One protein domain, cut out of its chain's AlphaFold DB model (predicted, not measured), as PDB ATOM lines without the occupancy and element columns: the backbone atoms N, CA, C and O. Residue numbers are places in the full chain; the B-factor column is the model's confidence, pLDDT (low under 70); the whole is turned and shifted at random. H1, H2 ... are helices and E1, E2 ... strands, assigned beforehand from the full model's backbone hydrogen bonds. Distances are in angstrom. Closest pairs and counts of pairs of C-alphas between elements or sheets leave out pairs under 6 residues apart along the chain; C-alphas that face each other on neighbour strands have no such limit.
ATOM      1  N   ASP A  28     -27.658  58.135 -47.219       95.00
ATOM      2  CA  ASP A  28     -26.994  57.841 -48.483       95.00
ATOM      3  C   ASP A  28     -26.802  56.337 -48.688       95.00
ATOM      4  O   ASP A  28     -27.059  55.850 -49.789       95.00
ATOM      5  N   SER A  29     -26.440  55.583 -47.646       94.88
ATOM      6  CA  SER A  29     -26.337  54.118 -47.703       94.88
ATOM      7  C   SER A  29     -27.691  53.446 -47.959       94.88
ATOM      8  O   SER A  29     -27.789  52.534 -48.784       94.88
ATOM      9  N   VAL A  30     -28.761  53.912 -47.301       95.38
ATOM     10  CA  VAL A  30     -30.128  53.407 -47.538       95.38
ATOM     11  C   VAL A  30     -30.565  53.693 -48.975       95.38
ATOM     12  O   VAL A  30     -31.069  52.801 -49.658       95.38
ATOM     13  N   ILE A  31     -30.340  54.916 -49.457       96.69
ATOM     14  CA  ILE A  31     -30.667  55.319 -50.828       96.69
ATOM     15  C   ILE A  31     -29.870  54.492 -51.833       96.69
ATOM     16  O   ILE A  31     -30.467  53.922 -52.741       96.69
ATOM     17  N   ALA A  32     -28.555  54.360 -51.651       96.56
ATOM     18  CA  ALA A  32     -27.700  53.579 -52.541       96.56
ATOM     19  C   ALA A  32     -28.158  52.117 -52.640       96.56
ATOM     20  O   ALA A  32     -28.170  51.551 -53.732       96.56
ATOM     21  N   LYS A  33     -28.598  51.519 -51.525       96.75
ATOM     22  CA  LYS A  33     -29.123  50.147 -51.502       96.75
ATOM     23  C   LYS A  33     -30.396  49.985 -52.338       96.75
ATOM     24  O   LYS A  33     -30.560  48.948 -52.976       96.75
ATOM     25  N   TYR A  34     -31.295  50.973 -52.323       96.94
ATOM     26  CA  TYR A  34     -32.629  50.850 -52.929       96.94
ATOM     27  C   TYR A  34     -32.846  51.670 -54.201       96.94
ATOM     28  O   TYR A  34     -33.953  51.655 -54.743       96.94
ATOM     29  N   ASP A  35     -31.839  52.385 -54.702       96.75
ATOM     30  CA  ASP A  35     -32.013  53.325 -55.816       96.75
ATOM     31  C   ASP A  35     -32.583  52.642 -57.067       96.75
ATOM     32  O   ASP A  35     -33.518  53.142 -57.693       96.75
ATOM     33  N   HIS A  36     -32.111  51.427 -57.349       96.50
ATOM     34  CA  HIS A  36     -32.509  50.632 -58.513       96.50
ATOM     35  C   HIS A  36     -33.431  49.452 -58.178       96.50
ATOM     36  O   HIS A  36     -33.737  48.640 -59.048       96.50
ATOM     37  N   THR A  37     -33.890  49.332 -56.929       97.38
ATOM     38  CA  THR A  37     -34.783  48.236 -56.530       97.38
ATOM     39  C   THR A  37     -36.162  48.398 -57.166       97.38
ATOM     40  O   THR A  37     -36.752  49.488 -57.133       97.38
ATOM     41  N   ASP A  38     -36.696  47.307 -57.714       96.75
ATOM     42  CA  ASP A  38     -38.078  47.242 -58.176       96.75
ATOM     43  C   ASP A  38     -39.025  46.917 -57.012       96.75
ATOM     44  O   ASP A  38     -38.933  45.856 -56.400       96.75
ATOM     45  N   PHE A  39     -39.959  47.828 -56.735       97.44
ATOM     46  CA  PHE A  39     -41.004  47.657 -55.722       97.44
ATOM     47  C   PHE A  39     -42.389  47.419 -56.342       97.44
ATOM     48  O   PHE A  39     -43.400  47.485 -55.644       97.44
ATOM     49  N   SER A  40     -42.468  47.129 -57.646       96.38
ATOM     50  CA  SER A  40     -43.728  46.922 -58.370       96.38
ATOM     51  C   SER A  40     -44.613  45.835 -57.749       96.38
ATOM     52  O   SER A  40     -45.836  45.976 -57.720       96.38
ATOM     53  N   GLY A  41     -44.001  44.793 -57.179       96.69
ATOM     54  CA  GLY A  41     -44.696  43.713 -56.475       96.69
ATOM     55  C   GLY A  41     -45.420  44.142 -55.195       96.69
ATOM     56  O   GLY A  41     -46.211  43.363 -54.674       96.69
ATOM     57  N   LEU A  42     -45.170  45.360 -54.706       98.06
ATOM     58  CA  LEU A  42     -45.820  45.952 -53.537       98.06
ATOM     59  C   LEU A  42     -46.772  47.103 -53.890       98.06
ATOM     60  O   LEU A  42     -47.243  47.779 -52.980       98.06
ATOM     61  N   LYS A  43     -47.059  47.359 -55.177       97.75
ATOM     62  CA  LYS A  43     -47.986  48.431 -55.577       97.75
ATOM     63  C   LYS A  43     -49.303  48.350 -54.810       97.75
ATOM     64  O   LYS A  43     -49.881  47.273 -54.674       97.75
ATOM     65  N   ASN A  44     -49.777  49.511 -54.365       97.88
ATOM     66  CA  ASN A  44     -50.970  49.667 -53.538       97.88
ATOM     67  C   ASN A  44     -50.901  48.995 -52.152       97.88
ATOM     68  O   ASN A  44     -51.940  48.818 -51.517       97.88
ATOM     69  N   ALA A  45     -49.719  48.620 -51.659       98.50
ATOM     70  CA  ALA A  45     -49.552  47.993 -50.352       98.50
ATOM     71  C   ALA A  45     -48.801  48.899 -49.372       98.50
ATOM     72  O   ALA A  45     -47.974  49.735 -49.736       98.50
ATOM     73  N   SER A  46     -49.079  48.698 -48.092       98.38
ATOM     74  CA  SER A  46     -48.326  49.226 -46.965       98.38
ATOM     75  C   SER A  46     -48.052  48.059 -46.021       98.38
ATOM     76  O   SER A  46     -48.939  47.257 -45.723       98.38
ATOM     77  N   VAL A  47     -46.797  47.918 -45.612       98.44
ATOM     78  CA  VAL A  47     -46.347  46.834 -44.742       98.44
ATOM     79  C   VAL A  47     -45.361  47.390 -43.734       98.44
ATOM     80  O   VAL A  47     -44.457  48.149 -44.090       98.44
ATOM     81  N   TYR A  48     -45.523  47.004 -42.473       97.12
ATOM     82  CA  TYR A  48     -44.549  47.329 -41.441       97.12
ATOM     83  C   TYR A  48     -44.465  46.257 -40.363       97.12
ATOM     84  O   TYR A  48     -45.465  45.652 -39.969       97.12
ATOM     85  N   ARG A  49     -43.248  46.050 -39.855       95.56
ATOM     86  CA  ARG A  49     -42.989  45.189 -38.697       95.56
ATOM     87  C   ARG A  49     -43.451  45.906 -37.434       95.56
ATOM     88  O   ARG A  49     -43.022  47.025 -37.161       95.56
ATOM     89  N   ARG A  50     -44.317  45.265 -36.652       94.88
ATOM     90  CA  ARG A  50     -44.894  45.852 -35.440       94.88
ATOM     91  C   ARG A  50     -44.137  45.459 -34.177       94.88
ATOM     92  O   ARG A  50     -43.871  46.325 -33.345       94.88
ATOM     93  N   SER A  51     -43.853  44.172 -34.015       95.12
ATOM     94  CA  SER A  51     -43.262  43.603 -32.800       95.12
ATOM     95  C   SER A  51     -42.710  42.200 -33.063       95.12
ATOM     96  O   SER A  51     -42.847  41.667 -34.165       95.12
ATOM     97  N   LEU A  52     -42.119  41.597 -32.030       96.25
ATOM     98  CA  LEU A  52     -41.968  40.142 -31.947       96.25
ATOM     99  C   LEU A  52     -43.354  39.477 -31.915       96.25
ATOM    100  O   LEU A  52     -44.339  40.124 -31.532       96.25
ATOM    101  N   GLY A  53     -43.422  38.230 -32.371       96.00
ATOM    102  CA  GLY A  53     -44.637  37.428 -32.367       96.00
ATOM    103  C   GLY A  53     -44.878  36.682 -31.065       96.00
ATOM    104  O   GLY A  53     -44.217  36.921 -30.055       96.00
ATOM    105  N   ASN A  54     -45.915  35.846 -31.080       94.81
ATOM    106  CA  ASN A  54     -46.360  35.102 -29.905       94.81
ATOM    107  C   ASN A  54     -45.602  33.780 -29.749       94.81
ATOM    108  O   ASN A  54     -45.606  33.199 -28.665       94.81
ATOM    109  N   GLN A  55     -45.000  33.297 -30.833       95.00
ATOM    110  CA  GLN A  55     -44.173  32.099 -30.864       95.00
ATOM    111  C   GLN A  55     -42.685  32.461 -30.887       95.00
ATOM    112  O   GLN A  55     -42.292  33.586 -31.206       95.00
ATOM    113  N   ASP A  56     -41.841  31.487 -30.552       94.88
ATOM    114  CA  ASP A  56     -40.398  31.664 -30.649       94.88
ATOM    115  C   ASP A  56     -39.987  31.908 -32.103       94.88
ATOM    116  O   ASP A  56     -40.423  31.218 -33.029       94.88
ATOM    117  N   ASN A  57     -39.106  32.891 -32.286       96.31
ATOM    118  CA  ASN A  57     -38.564  33.275 -33.583       96.31
ATOM    119  C   ASN A  57     -39.632  33.644 -34.630       96.31
ATOM    120  O   ASN A  57     -39.538  33.287 -35.808       96.31
ATOM    121  N   THR A  58     -40.671  34.352 -34.199       97.88
ATOM    122  CA  THR A  58     -41.640  34.974 -35.096       97.88
ATOM    123  C   THR A  58     -41.679  36.485 -34.901       97.88
ATOM    124  O   THR A  58     -41.356  37.028 -33.840       97.88
ATOM    125  N   SER A  59     -42.127  37.181 -35.940       97.38
ATOM    126  CA  SER A  59     -42.402  38.614 -35.914       97.38
ATOM    127  C   SER A  59     -43.828  38.887 -36.390       97.38
ATOM    128  O   SER A  59     -44.363  38.186 -37.253       97.38
ATOM    129  N   ILE A  60     -44.440  39.939 -35.840       98.12
ATOM    130  CA  ILE A  60     -45.761  40.422 -36.252       98.12
ATOM    131  C   ILE A  60     -45.596  41.556 -37.256       98.12
ATOM    132  O   ILE A  60     -44.917  42.555 -36.995       98.12
ATOM    133  N   TYR A  61     -46.299  41.427 -38.371       98.31
ATOM    134  CA  TYR A  61     -46.370  42.394 -39.455       98.31
ATOM    135  C   TYR A  61     -47.801  42.872 -39.629       98.31
ATOM    136  O   TYR A  61     -48.756  42.102 -39.513       98.31
ATOM    137  N   PHE A  62     -47.949  44.160 -39.913       98.44
ATOM    138  CA  PHE A  62     -49.220  44.734 -40.324       98.44
ATOM    139  C   PHE A  62     -49.202  44.917 -41.835       98.44
ATOM    140  O   PHE A  62     -48.266  45.509 -42.372       98.44
ATOM    141  N   VAL A  63     -50.231  44.392 -42.501       98.62
ATOM    142  CA  VAL A  63     -50.397  44.450 -43.959       98.62
ATOM    143  C   VAL A  63     -51.692  45.185 -44.279       98.62
ATOM    144  O   VAL A  63     -52.760  44.820 -43.784       98.62
ATOM    145  N   ASN A  64     -51.611  46.226 -45.102       98.12
ATOM    146  CA  ASN A  64     -52.759  47.022 -45.522       98.12
ATOM    147  C   ASN A  64     -52.630  47.505 -46.968       98.12
ATOM    148  O   ASN A  64     -51.552  47.507 -47.556       98.12
ATOM    149  N   ILE A  65     -53.749  47.967 -47.526       97.94
ATOM    150  CA  ILE A  65     -53.739  48.759 -48.758       97.94
ATOM    151  C   ILE A  65     -53.169  50.150 -48.449       97.94
ATOM    152  O   ILE A  65     -53.451  50.720 -47.386       97.94
ATOM    153  N   TYR A  66     -52.389  50.715 -49.372       97.06
ATOM    154  CA  TYR A  66     -51.856  52.071 -49.248       97.06
ATOM    155  C   TYR A  66     -52.981  53.088 -49.006       97.06
ATOM    156  O   TYR A  66     -53.944  53.168 -49.766       97.06
ATOM    157  N   ARG A  67     -52.874  53.854 -47.909       93.75
ATOM    158  CA  ARG A  67     -53.906  54.805 -47.439       93.75
ATOM    159  C   ARG A  67     -55.317  54.202 -47.329       93.75
ATOM    160  O   ARG A  67     -56.315  54.923 -47.403       93.75
ATOM    161  N   GLY A  68     -55.412  52.888 -47.124       93.12
ATOM    162  CA  GLY A  68     -56.672  52.209 -46.854       93.12
ATOM    163  C   GLY A  68     -57.339  52.753 -45.588       93.12
ATOM    164  O   GLY A  68     -56.672  53.100 -44.618       93.12
ATOM    165  N   LYS A  69     -58.674  52.822 -45.598       95.62
ATOM    166  CA  LYS A  69     -59.474  53.266 -44.437       95.62
ATOM    167  C   LYS A  69     -59.686  52.159 -43.398       95.62
ATOM    168  O   LYS A  69     -60.076  52.442 -42.271       95.62
ATOM    169  N   CYS A  70     -59.473  50.908 -43.797       96.88
ATOM    170  CA  CYS A  70     -59.633  49.739 -42.944       96.88
ATOM    171  C   CYS A  70     -58.410  49.532 -42.047       96.88
ATOM    172  O   CYS A  70     -57.295  49.926 -42.384       96.88
ATOM    173  N   SER A  71     -58.619  48.837 -40.930       97.94
ATOM    174  CA  SER A  71     -57.516  48.334 -40.107       97.94
ATOM    175  C   SER A  71     -56.653  47.335 -40.896       97.94
ATOM    176  O   SER A  71     -57.154  46.709 -41.836       97.94
ATOM    177  N   PRO A  72     -55.371  47.156 -40.534       98.25
ATOM    178  CA  PRO A  72     -54.499  46.193 -41.194       98.25
ATOM    179  C   PRO A  72     -54.854  44.747 -40.831       98.25
ATOM    180  O   PRO A  72     -55.433  44.471 -39.775       98.25
ATOM    181  N   TYR A  73     -54.434  43.827 -41.692       98.75
ATOM    182  CA  TYR A  73     -54.266  42.423 -41.339       98.75
ATOM    183  C   TYR A  73     -53.086  42.280 -40.382       98.75
ATOM    184  O   TYR A  73     -52.051  42.921 -40.575       98.75
ATOM    185  N   VAL A  74     -53.237  41.431 -39.367       98.62
ATOM    186  CA  VAL A  74     -52.149  41.064 -38.454       98.62
ATOM    187  C   VAL A  74     -51.597  39.731 -38.922       98.62
ATOM    188  O   VAL A  74     -52.336  38.749 -38.953       98.62
ATOM    189  N   VAL A  75     -50.326  39.702 -39.305       98.69
ATOM    190  CA  VAL A  75     -49.682  38.498 -39.828       98.69
ATOM    191  C   VAL A  75     -48.487  38.140 -38.966       98.69
ATOM    192  O   VAL A  75     -47.611  38.973 -38.748       98.69
ATOM    193  N   GLU A  76     -48.456  36.907 -38.481       98.50
ATOM    194  CA  GLU A  76     -47.314  36.341 -37.769       98.50
ATOM    195  C   GLU A  76     -46.507  35.476 -38.738       98.50
ATOM    196  O   GLU A  76     -47.057  34.610 -39.421       98.50
ATOM    197  N   LEU A  77     -45.205  35.738 -38.825       98.06
ATOM    198  CA  LEU A  77     -44.295  35.078 -39.757       98.06
ATOM    199  C   LEU A  77     -43.070  34.575 -39.000       98.06
ATOM    200  O   LEU A  77     -42.538  35.277 -38.141       98.06
ATOM    201  N   ASN A  78     -42.642  33.355 -39.312       97.62
ATOM    202  CA  ASN A  78     -41.438  32.758 -38.752       97.62
ATOM    203  C   ASN A  78     -40.194  33.389 -39.384       97.62
ATOM    204  O   ASN A  78     -40.043  33.397 -40.607       97.62
ATOM    205  N   ASP A  79     -39.310  33.925 -38.550       94.88
ATOM    206  CA  ASP A  79     -38.212  34.773 -38.995       94.88
ATOM    207  C   ASP A  79     -37.095  33.981 -39.700       94.88
ATOM    208  O   ASP A  79     -36.408  34.565 -40.537       94.88
ATOM    209  N   ASP A  80     -36.968  32.669 -39.481       94.94
ATOM    210  CA  ASP A  80     -36.007  31.825 -40.212       94.94
ATOM    211  C   ASP A  80     -36.570  31.358 -41.556       94.94
ATOM    212  O   ASP A  80     -36.033  31.666 -42.619       94.94
ATOM    213  N   SER A  81     -37.675  30.611 -41.513       96.44
ATOM    214  CA  SER A  81     -38.271  29.972 -42.694       96.44
ATOM    215  C   SER A  81     -38.993  30.950 -43.615       96.44
ATOM    216  O   SER A  81     -39.315  30.606 -44.750       96.44
ATOM    217  N   LYS A  82     -39.292  32.155 -43.113       95.00
ATOM    218  CA  LYS A  82     -40.167  33.146 -43.750       95.00
ATOM    219  C   LYS A  82     -41.583  32.633 -44.027       95.00
ATOM    220  O   LYS A  82     -42.324  33.252 -44.787       95.00
ATOM    221  N   ALA A  83     -41.981  31.529 -43.394       96.56
ATOM    222  CA  ALA A  83     -43.316  30.971 -43.524       96.56
ATOM    223  C   ALA A  83     -44.324  31.758 -42.678       96.56
ATOM    224  O   ALA A  83     -44.041  32.154 -41.545       96.56
ATOM    225  N   ILE A  84     -45.525  31.951 -43.222       97.94
ATOM    226  CA  ILE A  84     -46.642  32.523 -42.470       97.94
ATOM    227  C   ILE A  84     -47.147  31.493 -41.466       97.94
ATOM    228  O   ILE A  84     -47.534  30.385 -41.835       97.94
ATOM    229  N   VAL A  85     -47.193  31.905 -40.206       98.12
ATOM    230  CA  VAL A  85     -47.727  31.125 -39.091       98.12
ATOM    231  C   VAL A  85     -49.228  31.371 -38.959       98.12
ATOM    232  O   VAL A  85     -50.016  30.428 -38.944       98.12
ATOM    233  N   GLU A  86     -49.641  32.640 -38.927       98.25
ATOM    234  CA  GLU A  86     -51.045  33.030 -38.770       98.25
ATOM    235  C   GLU A  86     -51.355  34.316 -39.545       98.25
ATOM    236  O   GLU A  86     -50.541  35.235 -39.597       98.25
ATOM    237  N   ILE A  87     -52.564  34.399 -40.109       98.50
ATOM    238  CA  ILE A  87     -53.153  35.639 -40.627       98.50
ATOM    239  C   ILE A  87     -54.455  35.881 -39.871       98.50
ATOM    240  O   ILE A  87     -55.390  35.088 -39.967       98.50
ATOM    241  N   SER A  88     -54.535  37.004 -39.166       98.44
ATOM    242  CA  SER A  88     -55.723  37.431 -38.434       98.44
ATOM    243  C   SER A  88     -56.360  38.650 -39.098       98.44
ATOM    244  O   SER A  88     -55.744  39.708 -39.248       98.44
ATOM    245  N   ASN A  89     -57.638  38.511 -39.456       98.44
ATOM    246  CA  ASN A  89     -58.471  39.567 -40.037       98.44
ATOM    247  C   ASN A  89     -59.462  40.176 -39.025       98.44
ATOM    248  O   ASN A  89     -60.335  40.954 -39.403       98.44
ATOM    249  N   LYS A  90     -59.337  39.878 -37.723       98.44
ATOM    250  CA  LYS A  90     -60.284  40.356 -36.694       98.44
ATOM    251  C   LYS A  90     -60.445  41.883 -36.700       98.44
ATOM    252  O   LYS A  90     -61.561  42.391 -36.604       98.44
ATOM    253  N   LEU A  91     -59.340  42.620 -36.840       97.94
ATOM    254  CA  LEU A  91     -59.360  44.088 -36.917       97.94
ATOM    255  C   LEU A  91     -59.991  44.585 -38.226       97.94
ATOM    256  O   LEU A  91     -60.748  45.559 -38.227       97.94
ATOM    257  N   VAL A  92     -59.720  43.890 -39.332       98.25
ATOM    258  CA  VAL A  92     -60.302  44.177 -40.648       98.25
ATOM    259  C   VAL A  92     -61.819  44.053 -40.588       98.25
ATOM    260  O   VAL A  92     -62.516  45.032 -40.852       98.25
ATOM    261  N   LEU A  93     -62.333  42.908 -40.133       98.38
ATOM    262  CA  LEU A  93     -63.770  42.657 -40.001       98.38
ATOM    263  C   LEU A  93     -64.444  43.668 -39.067       98.38
ATOM    264  O   LEU A  93     -65.523  44.163 -39.381       98.38
ATOM    265  N   LYS A  94     -63.786  44.052 -37.964       98.19
ATOM    266  CA  LYS A  94     -64.304  45.083 -37.052       98.19
ATOM    267  C   LYS A  94     -64.429  46.460 -37.715       98.19
ATOM    268  O   LYS A  94     -65.373  47.184 -37.424       98.19
ATOM    269  N   SER A  95     -63.469  46.842 -38.555       97.81
ATOM    270  CA  SER A  95     -63.428  48.182 -39.163       97.81
ATOM    271  C   SER A  95     -64.189  48.300 -40.486       97.81
ATOM    272  O   SER A  95     -64.695  49.375 -40.788       97.81
ATOM    273  N   CYS A  96     -64.285  47.218 -41.261       96.88
ATOM    274  CA  CYS A  96     -64.823  47.242 -42.624       96.88
ATOM    275  C   CYS A  96     -65.894  46.180 -42.910       96.88
ATOM    276  O   CYS A  96     -66.437  46.154 -44.012       96.88
ATOM    277  N   GLY A  97     -66.217  45.309 -41.948       97.94
ATOM    278  CA  GLY A  97     -67.277  44.299 -42.060       97.94
ATOM    279  C   GLY A  97     -66.980  43.132 -43.010       97.94
ATOM    280  O   GLY A  97     -67.706  42.144 -42.999       97.94
ATOM    281  N   LYS A  98     -65.922  43.226 -43.820       97.81
ATOM    282  CA  LYS A  98     -65.481  42.202 -44.771       97.81
ATOM    283  C   LYS A  98     -63.987  42.321 -45.048       97.81
ATOM    284  O   LYS A  98     -63.396  43.383 -44.840       97.81
ATOM    285  N   ASP A  99     -63.410  41.242 -45.561       98.31
ATOM    286  CA  ASP A  99     -62.048  41.236 -46.080       98.31
ATOM    287  C   ASP A  99     -61.907  42.125 -47.325       98.31
ATOM    288  O   ASP A  99     -62.825  42.235 -48.144       98.31
ATOM    289  N   TYR A 100     -60.743  42.765 -47.450       97.69
ATOM    290  CA  TYR A 100     -60.355  43.581 -48.606       97.69
ATOM    291  C   TYR A 100     -59.079  43.080 -49.299       97.69
ATOM    292  O   TYR A 100     -58.746  43.583 -50.368       97.69
ATOM    293  N   LEU A 101     -58.381  42.104 -48.710       98.06
ATOM    294  CA  LEU A 101     -57.332  41.314 -49.351       98.06
ATOM    295  C   LEU A 101     -57.643  39.833 -49.137       98.06
ATOM    296  O   LEU A 101     -58.061  39.416 -48.054       98.06
ATOM    297  N   SER A 102     -57.409  39.030 -50.163       98.19
ATOM    298  CA  SER A 102     -57.372  37.579 -50.049       98.19
ATOM    299  C   SER A 102     -56.085  37.114 -49.365       98.19
ATOM    300  O   SER A 102     -55.065  37.806 -49.343       98.19
ATOM    301  N   ARG A 103     -56.104  35.880 -48.851       97.94
ATOM    302  CA  ARG A 103     -54.915  35.235 -48.280       97.94
ATOM    303  C   ARG A 103     -53.734  35.203 -49.260       97.94
ATOM    304  O   ARG A 103     -52.624  35.540 -48.868       97.94
ATOM    305  N   ALA A 104     -53.994  34.863 -50.522       98.25
ATOM    306  CA  ALA A 104     -52.966  34.789 -51.558       98.25
ATOM    307  C   ALA A 104     -52.326  36.160 -51.851       98.25
ATOM    308  O   ALA A 104     -51.126  36.246 -52.104       98.25
ATOM    309  N   GLU A 105     -53.101  37.249 -51.786       98.38
ATOM    310  CA  GLU A 105     -52.561  38.606 -51.928       98.38
ATOM    311  C   GLU A 105     -51.658  38.980 -50.749       98.38
ATOM    312  O   GLU A 105     -50.576  39.522 -50.963       98.38
ATOM    313  N   ILE A 106     -52.061  38.648 -49.518       98.62
ATOM    314  CA  ILE A 106     -51.254  38.888 -48.309       98.62
ATOM    315  C   ILE A 106     -49.936  38.108 -48.372       98.62
ATOM    316  O   ILE A 106     -48.875  38.677 -48.115       98.62
ATOM    317  N   GLU A 107     -49.995  36.830 -48.753       98.06
ATOM    318  CA  GLU A 107     -48.822  35.968 -48.939       98.06
ATOM    319  C   GLU A 107     -47.849  36.565 -49.960       98.06
ATOM    320  O   GLU A 107     -46.673  36.758 -49.651       98.06
ATOM    321  N   LYS A 108     -48.351  36.969 -51.132       97.94
ATOM    322  CA  LYS A 108     -47.540  37.597 -52.183       97.94
ATOM    323  C   LYS A 108     -46.906  38.917 -51.732       97.94
ATOM    324  O   LYS A 108     -45.749  39.187 -52.061       97.94
ATOM    325  N   ILE A 109     -47.646  39.751 -50.997       98.44
ATOM    326  CA  ILE A 109     -47.134  41.018 -50.456       98.44
ATOM    327  C   ILE A 109     -45.986  40.748 -49.478       98.44
ATOM    328  O   ILE A 109     -44.924  41.365 -49.588       98.44
ATOM    329  N   LEU A 110     -46.168  39.813 -48.542       97.75
ATOM    330  CA  LEU A 110     -45.156  39.514 -47.530       97.75
ATOM    331  C   LEU A 110     -43.917  38.845 -48.113       97.75
ATOM    332  O   LEU A 110     -42.810  39.231 -47.739       97.75
ATOM    333  N   GLU A 111     -44.080  37.926 -49.065       96.38
ATOM    334  CA  GLU A 111     -42.967  37.291 -49.777       96.38
ATOM    335  C   GLU A 111     -42.039  38.340 -50.409       96.38
ATOM    336  O   GLU A 111     -40.819  38.238 -50.317       96.38
ATOM    337  N   LYS A 112     -42.605  39.397 -51.006       96.44
ATOM    338  CA  LYS A 112     -41.807  40.509 -51.543       96.44
ATOM    339  C   LYS A 112     -41.221  41.379 -50.442       96.44
ATOM    340  O   LYS A 112     -40.050  41.735 -50.518       96.44
ATOM    341  N   TYR A 113     -42.013  41.721 -49.431       96.94
ATOM    342  CA  TYR A 113     -41.601  42.607 -48.345       96.94
ATOM    343  C   TYR A 113     -40.354  42.112 -47.597       96.94
ATOM    344  O   TYR A 113     -39.426  42.892 -47.365       96.94
ATOM    345  N   VAL A 114     -40.309  40.825 -47.231       94.69
ATOM    346  CA  VAL A 114     -39.241  40.278 -46.371       94.69
ATOM    347  C   VAL A 114     -37.853  40.333 -47.014       94.69
ATOM    348  O   VAL A 114     -36.854  40.296 -46.300       94.69
ATOM    349  N   LEU A 115     -37.777  40.481 -48.340       94.06
ATOM    350  CA  LEU A 115     -36.518  40.616 -49.079       94.06
ATOM    351  C   LEU A 115     -35.832  41.965 -48.842       94.06
ATOM    352  O   LEU A 115     -34.617  42.080 -49.005       94.06
ATOM    353  N   TYR A 116     -36.590  42.996 -48.464       93.69
ATOM    354  CA  TYR A 116     -36.045  44.345 -48.362       93.69
ATOM    355  C   TYR A 116     -35.342  44.597 -47.028       93.69
ATOM    356  O   TYR A 116     -34.395  45.370 -47.000       93.69
ATOM    357  N   ASN A 117     -35.717  43.914 -45.942       91.31
ATOM    358  CA  ASN A 117     -35.204  44.205 -44.595       91.31
ATOM    359  C   ASN A 117     -35.404  45.690 -44.208       91.31
ATOM    360  O   ASN A 117     -34.452  46.418 -43.924       91.31
ATOM    361  N   LEU A 118     -36.657  46.148 -44.275       93.75
ATOM    362  CA  LEU A 118     -37.110  47.481 -43.864       93.75
ATOM    363  C   LEU A 118     -38.089  47.349 -42.690       93.75
ATOM    364  O   LEU A 118     -38.780  46.336 -42.585       93.75
ATOM    365  N   CYS A 119     -38.195  48.369 -41.834       95.19
ATOM    366  CA  CYS A 119     -39.244  48.418 -40.811       95.19
ATOM    367  C   CYS A 119     -40.610  48.826 -41.370       95.19
ATOM    368  O   CYS A 119     -41.626  48.329 -40.884       95.19
ATOM    369  N   LEU A 120     -40.637  49.718 -42.362       97.56
ATOM    370  CA  LEU A 120     -41.845  50.180 -43.034       97.56
ATOM    371  C   LEU A 120     -41.571  50.424 -44.516       97.56
ATOM    372  O   LEU A 120     -40.597  51.088 -44.882       97.56
ATOM    373  N   ILE A 121     -42.484  49.934 -45.351       98.38
ATOM    374  CA  ILE A 121     -42.582  50.278 -46.766       98.38
ATOM    375  C   ILE A 121     -44.036  50.510 -47.150       98.38
ATOM    376  O   ILE A 121     -44.937  49.781 -46.736       98.38
ATOM    377  N   GLN A 122     -44.264  51.525 -47.968       98.25
ATOM    378  CA  GLN A 122     -45.552  51.793 -48.584       98.25
ATOM    379  C   GLN A 122     -45.313  52.130 -50.048       98.25
ATOM    380  O   GLN A 122     -44.378  52.863 -50.366       98.25
ATOM    381  N   VAL A 123     -46.136  51.591 -50.937       98.19
ATOM    382  CA  VAL A 123     -46.060  51.872 -52.369       98.19
ATOM    383  C   VAL A 123     -47.448  52.255 -52.843       98.19
ATOM    384  O   VAL A 123     -48.400  51.492 -52.667       98.19
ATOM    385  N   ASP A 124     -47.573  53.442 -53.422       97.50
ATOM    386  CA  ASP A 124     -48.847  53.887 -53.981       97.50
ATOM    387  C   ASP A 124     -49.157  53.205 -55.328       97.50
ATOM    388  O   ASP A 124     -48.452  52.289 -55.770       97.50
ATOM    389  N   ASN A 125     -50.265  53.588 -55.966       96.06
ATOM    390  CA  ASN A 125     -50.685  52.981 -57.234       96.06
ATOM    391  C   ASN A 125     -49.779  53.402 -58.400       96.06
ATOM    392  O   ASN A 125     -49.625  52.685 -59.392       96.06
ATOM    393  N   GLU A 126     -49.160  54.563 -58.261       96.50
ATOM    394  CA  GLU A 126     -48.323  55.232 -59.237       96.50
ATOM    395  C   GLU A 126     -46.863  54.747 -59.167       96.50
ATOM    396  O   GLU A 126     -46.106  54.895 -60.130       96.50
ATOM    397  N   GLY A 127     -46.503  54.062 -58.079       96.75
ATOM    398  CA  GLY A 127     -45.196  53.457 -57.842       96.75
ATOM    399  C   GLY A 127     -44.238  54.347 -57.051       96.75
ATOM    400  O   GLY A 127     -43.035  54.082 -57.053       96.75
ATOM    401  N   ASN A 128     -44.731  55.405 -56.402       98.19
ATOM    402  CA  ASN A 128     -43.948  56.147 -55.421       98.19
ATOM    403  C   ASN A 128     -43.737  55.264 -54.188       98.19
ATOM    404  O   ASN A 128     -44.654  54.578 -53.735       98.19
ATOM    405  N   VAL A 129     -42.517  55.277 -53.655       98.19
ATOM    406  CA  VAL A 129     -42.098  54.383 -52.570       98.19
ATOM    407  C   VAL A 129     -41.788  55.208 -51.336       98.19
ATOM    408  O   VAL A 129     -40.959  56.112 -51.378       98.19
ATOM    409  N   TYR A 130     -42.417  54.862 -50.227       98.25
ATOM    410  CA  TYR A 130     -42.280  55.519 -48.938       98.25
ATOM    411  C   TYR A 130     -41.644  54.529 -47.973       98.25
ATOM    412  O   TYR A 130     -42.210  53.461 -47.738       98.25
ATOM    413  N   ILE A 131     -40.476  54.851 -47.418       97.69
ATOM    414  CA  ILE A 131     -39.748  53.927 -46.541       97.69
ATOM    415  C   ILE A 131     -39.383  54.568 -45.210       97.69
ATOM    416  O   ILE A 131     -39.077  55.763 -45.111       97.69
ATOM    417  N   ASN A 132     -39.371  53.731 -44.180       96.88
ATOM    418  CA  ASN A 132     -38.629  53.987 -42.963       96.88
ATOM    419  C   ASN A 132     -37.838  52.717 -42.613       96.88
ATOM    420  O   ASN A 132     -38.442  51.672 -42.358       96.88
ATOM    421  N   PRO A 133     -36.495  52.773 -42.650       94.44
ATOM    422  CA  PRO A 133     -35.673  51.600 -42.391       94.44
ATOM    423  C   PRO A 133     -35.752  51.141 -40.932       94.44
ATOM    424  O   PRO A 133     -35.614  49.948 -40.693       94.44
ATOM    425  N   ASP A 134     -36.044  52.046 -39.990       91.12
ATOM    426  CA  ASP A 134     -35.826  51.817 -38.555       91.12
ATOM    427  C   ASP A 134     -37.088  51.831 -37.698       91.12
ATOM    428  O   ASP A 134     -37.084  51.342 -36.567       91.12
ATOM    429  N   ARG A 135     -38.162  52.458 -38.186       92.62
ATOM    430  CA  ARG A 135     -39.396  52.646 -37.417       92.62
ATOM    431  C   ARG A 135     -40.625  52.301 -38.238       92.62
ATOM    432  O   ARG A 135     -40.642  52.420 -39.458       92.62
ATOM    433  N   SER A 136     -41.668  51.877 -37.534       91.88
ATOM    434  CA  SER A 136     -42.933  51.426 -38.115       91.88
ATOM    435  C   SER A 136     -44.006  52.522 -38.185       91.88
ATOM    436  O   SER A 136     -45.172  52.208 -38.395       91.88
ATOM    437  N   ASP A 137     -43.665  53.775 -37.878       88.75
ATOM    438  CA  ASP A 137     -44.622  54.867 -37.683       88.75
ATOM    439  C   ASP A 137     -44.854  55.680 -38.961       88.75
ATOM    440  O   ASP A 137     -45.972  55.747 -39.469       88.75
ATOM    441  N   LEU A 138     -43.806  56.317 -39.475       94.25
ATOM    442  CA  LEU A 138     -43.903  57.317 -40.525       94.25
ATOM    443  C   LEU A 138     -42.741  57.180 -41.507       94.25
ATOM    444  O   LEU A 138     -41.595  57.076 -41.070       94.25
ATOM    445  N   PRO A 139     -42.986  57.245 -42.827       96.75
ATOM    446  CA  PRO A 139     -41.903  57.252 -43.798       96.75
ATOM    447  C   PRO A 139     -41.037  58.500 -43.620       96.75
ATOM    448  O   PRO A 139     -41.560  59.612 -43.473       96.75
ATOM    449  N   ILE A 140     -39.719  58.298 -43.642       97.00
ATOM    450  CA  ILE A 140     -38.709  59.367 -43.595       97.00
ATOM    451  C   ILE A 140     -38.095  59.635 -44.969       97.00
ATOM    452  O   ILE A 140     -37.564  60.718 -45.203       97.00
ATOM    453  N   LEU A 141     -38.207  58.663 -45.876       97.62
ATOM    454  CA  LEU A 141     -37.725  58.720 -47.246       97.62
ATOM    455  C   LEU A 141     -38.880  58.466 -48.211       97.62
ATOM    456  O   LEU A 141     -39.736  57.611 -47.973       97.62
ATOM    457  N   LEU A 142     -38.857  59.196 -49.317       98.19
ATOM    458  CA  LEU A 142     -39.770  59.060 -50.441       98.19
ATOM    459  C   LEU A 142     -38.947  58.962 -51.727       98.19
ATOM    460  O   LEU A 142     -38.205  59.887 -52.051       98.19
ATOM    461  N   ARG A 143     -39.104  57.870 -52.476       97.81
ATOM    462  CA  ARG A 143     -38.625  57.742 -53.855       97.81
ATOM    463  C   ARG A 143     -39.776  58.031 -54.806       97.81
ATOM    464  O   ARG A 143     -40.741  57.269 -54.878       97.81
ATOM    465  N   LYS A 144     -39.663  59.130 -55.542       97.50
ATOM    466  CA  LYS A 144     -40.650  59.543 -56.536       97.50
ATOM    467  C   LYS A 144     -40.576  58.650 -57.783       97.50
ATOM    468  O   LYS A 144     -39.492  58.375 -58.294       97.50
ATOM    469  N   SER A 145     -41.735  58.232 -58.281       96.00
ATOM    470  CA  SER A 145     -41.889  57.556 -59.570       96.00
ATOM    471  C   SER A 145     -41.844  58.556 -60.732       96.00
ATOM    472  O   SER A 145     -42.142  59.742 -60.576       96.00
ATOM    473  N   SER A 146     -41.516  58.080 -61.932       92.12
ATOM    474  CA  SER A 146     -41.610  58.896 -63.150       92.12
ATOM    475  C   SER A 146     -43.053  59.136 -63.607       92.12
ATOM    476  O   SER A 146     -43.295  60.057 -64.379       92.12
ATOM    477  N   SER A 147     -44.000  58.308 -63.157       87.88
ATOM    478  CA  SER A 147     -45.375  58.271 -63.668       87.88
ATOM    479  C   SER A 147     -46.225  59.447 -63.192       87.88
ATOM    480  O   SER A 147     -47.059  59.947 -63.942       87.88
ATOM    481  N   SER A 148     -46.041  59.896 -61.947       87.44
ATOM    482  CA  SER A 148     -46.794  61.018 -61.382       87.44
ATOM    483  C   SER A 148     -46.113  61.579 -60.123       87.44
ATOM    484  O   SER A 148     -45.328  60.885 -59.469       87.44
ATOM    485  N   PRO A 149     -46.383  62.844 -59.752       88.25
ATOM    486  CA  PRO A 149     -45.977  63.359 -58.453       88.25
ATOM    487  C   PRO A 149     -46.823  62.736 -57.324       88.25
ATOM    488  O   PRO A 149     -48.043  62.645 -57.458       88.25
ATOM    489  N   PRO A 150     -46.210  62.372 -56.185       91.19
ATOM    490  CA  PRO A 150     -46.948  61.872 -55.032       91.19
ATOM    491  C   PRO A 150     -47.803  62.983 -54.413       91.19
ATOM    492  O   PRO A 150     -47.361  64.129 -54.278       91.19
ATOM    493  N   GLY A 151     -49.027  62.647 -53.996       88.12
ATOM    494  CA  GLY A 151     -49.998  63.625 -53.481       88.12
ATOM    495  C   GLY A 151     -49.582  64.325 -52.178       88.12
ATOM    496  O   GLY A 151     -50.154  65.347 -51.816       88.12
ATOM    497  N   ASP A 152     -48.589  63.797 -51.467       92.62
ATOM    498  CA  ASP A 152     -48.020  64.331 -50.226       92.62
ATOM    499  C   ASP A 152     -46.583  64.845 -50.374       92.62
ATOM    500  O   ASP A 152     -45.906  65.060 -49.367       92.62
ATOM    501  N   ILE A 153     -46.121  65.120 -51.600       95.69
ATOM    502  CA  ILE A 153     -44.772  65.657 -51.852       95.69
ATOM    503  C   ILE A 153     -44.454  66.907 -51.013       95.69
ATOM    504  O   ILE A 153     -43.305  67.137 -50.650       95.69
ATOM    505  N   GLY A 154     -45.472  67.692 -50.639       96.62
ATOM    506  CA  GLY A 154     -45.332  68.873 -49.784       96.62
ATOM    507  C   GLY A 154     -44.797  68.585 -48.373       96.62
ATOM    508  O   GLY A 154     -44.209  69.485 -47.767       96.62
ATOM    509  N   LEU A 155     -44.935  67.351 -47.873       97.12
ATOM    510  CA  LEU A 155     -44.386  66.896 -46.587       97.12
ATOM    511  C   LEU A 155     -42.898  66.526 -46.665       97.12
ATOM    512  O   LEU A 155     -42.273  66.247 -45.641       97.12
ATOM    513  N   PHE A 156     -42.326  66.533 -47.868       97.81
ATOM    514  CA  PHE A 156     -40.950  66.143 -48.126       97.81
ATOM    515  C   PHE A 156     -40.175  67.276 -48.812       97.81
ATOM    516  O   PHE A 156     -40.743  68.188 -49.421       97.81
ATOM    517  N   LYS A 157     -38.850  67.249 -48.686       97.62
ATOM    518  CA  LYS A 157     -37.917  68.133 -49.393       97.62
ATOM    519  C   LYS A 157     -36.971  67.292 -50.245       97.62
ATOM    520  O   LYS A 157     -36.607  66.186 -49.852       97.62
ATOM    521  N   ALA A 158     -36.614  67.803 -51.423       97.56
ATOM    522  CA  ALA A 158     -35.693  67.121 -52.327       97.56
ATOM    523  C   ALA A 158     -34.349  66.870 -51.630       97.56
ATOM    524  O   ALA A 158     -33.896  67.708 -50.847       97.56
ATOM    525  N   TYR A 159     -33.741  65.717 -51.907       97.19
ATOM    526  CA  TYR A 159     -32.471  65.325 -51.305       97.19
ATOM    527  C   TYR A 159     -31.461  64.857 -52.353       97.19
ATOM    528  O   TYR A 159     -30.446  65.521 -52.547       97.19
ATOM    529  N   LYS A 160     -31.744  63.758 -53.067       96.75
ATOM    530  CA  LYS A 160     -30.792  63.148 -54.010       96.75
ATOM    531  C   LYS A 160     -31.510  62.437 -55.151       96.75
ATOM    532  O   LYS A 160     -32.218  61.461 -54.924       96.75
ATOM    533  N   GLY A 161     -31.329  62.905 -56.385       96.00
ATOM    534  CA  GLY A 161     -32.028  62.343 -57.545       96.00
ATOM    535  C   GLY A 161     -33.548  62.358 -57.346       96.00
ATOM    536  O   GLY A 161     -34.127  63.406 -57.066       96.00
ATOM    537  N   ASN A 162     -34.180  61.185 -57.436       96.94
ATOM    538  CA  ASN A 162     -35.621  61.017 -57.202       96.94
ATOM    539  C   ASN A 162     -35.993  60.814 -55.721       96.94
ATOM    540  O   ASN A 162     -37.149  60.512 -55.420       96.94
ATOM    541  N   TRP A 163     -35.039  60.968 -54.800       97.94
ATOM    542  CA  TRP A 163     -35.248  60.802 -53.368       97.94
ATOM    543  C   TRP A 163     -35.497  62.119 -52.648       97.94
ATOM    544  O   TRP A 163     -34.828  63.136 -52.864       97.94
ATOM    545  N   TYR A 164     -36.442  62.046 -51.722       97.94
ATOM    546  CA  TYR A 164     -36.881  63.131 -50.872       97.94
ATOM    547  C   TYR A 164     -36.852  62.675 -49.414       97.94
ATOM    548  O   TYR A 164     -37.151  61.521 -49.108       97.94
ATOM    549  N   ILE A 165     -36.522  63.600 -48.517       97.50
ATOM    550  CA  ILE A 165     -36.532  63.381 -47.067       97.50
ATOM    551  C   ILE A 165     -37.692  64.140 -46.440       97.50
ATOM    552  O   ILE A 165     -38.057  65.225 -46.902       97.50
ATOM    553  N   ARG A 166     -38.298  63.568 -45.402       96.44
ATOM    554  CA  ARG A 166     -39.397  64.217 -44.680       96.44
ATOM    555  C   ARG A 166     -38.925  65.543 -44.057       96.44
ATOM    556  O   ARG A 166     -37.770  65.649 -43.642       96.44
ATOM    557  N   LYS A 167     -39.797  66.556 -44.058       95.31
ATOM    558  CA  LYS A 167     -39.557  67.858 -43.414       95.31
ATOM    559  C   LYS A 167     -39.662  67.783 -41.898       95.31
ATOM    560  O   LYS A 167     -40.505  66.996 -41.410       95.31
TER     561      LYS A 167
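This is residues 28 to 167 of the 167 residues of an uncharacterized protein of Pedobacter sp. HMF7056 (UniProt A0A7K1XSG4). One long, strongly twisted sheet of nine strands makes a wall along the longest axis, with H3 packed over the E4 to E1 half and H1 on the same face near the other end, over E7. H2 sits at the E4 end and only grazes the sheet. The printed part has 140 residues, with three named helices and nine named strands in the order H1 E1 E2 E3 E4 H2 H3 E5 E6 E7 E8 E9; the sheet runs E4 E3 E2 E1 E5 E6 E7 E9 E8, all antiparallel. The class is mixed, helices and strands; the whole is compact, with a radius of gyration of the C-alphas of 15.1 A and spans of 41 by 33 by 24 A.

In the sheet, E1 is residues 45 to 52, 21.4 A long, from C-alpha 45 at (-49.552, 47.993, -50.352), and E2 is 58 to 65, 22.9 A. E3 is 73 to 78, 16.3 A, and E4 is 84 to 88. E5 is 120 to 123, E6 129 to 132, E7 141 to 143, E8 156 to 160 and E9 163 to 166, ending with C-alpha 166 at (-39.397, 64.217, -44.680). H1 is residues 28 to 34, from C-alpha 28 at (-26.994, 57.841, -48.483); H2 is 90 to 96; H3 is 103 to 113, 15.2 A.

The sheet holds two meanders, each strand the antiparallel neighbour of the one before, E1 E2 E3 E4 and E5 E6 E7, and E1 and E5 are antiparallel neighbours, with 169 degrees between their directions. Between E1 and E5, N 47 and O 121 are 2.9 A apart, within hydrogen-bond range. So are N 46 and O 64 of the hairpin E1 and E2, 2.8 A. Beyond E7, N 142 and O 164 of E9 are 2.9 A apart, and in the hairpin E8 and E9, N 157 and O 165 are 2.8 A apart. The edge strands are E4 and E8. H3 is on the sheet; its closest C-alphas to E2 are those of Ile 106 and Val 63, 7.1 A. H1 is on the same face, at a height over the sheet of 9.4 A; it lies only just over E7, with 3 of its C-alphas falling on that strand, and runs slantwise to it at 47 degrees on the local plane. H2 only grazes the sheet with residues 90 to 93; the closest C-alphas of H2 and E3 are those of Val 92 and Tyr 73, 6.3 A apart. H2 and H3 are apart. In H1, H2 and H3 every O i to N i+4 pair is within hydrogen-bond range.

The C-alphas of Asp 28 and Gly 97 are the two farthest apart, 43.0 A. The printed part has no cut. E7 to E8 is the long link, residues 144 to 155. The mean pLDDT of the printed part is 96.5, and no printed residue is under 70.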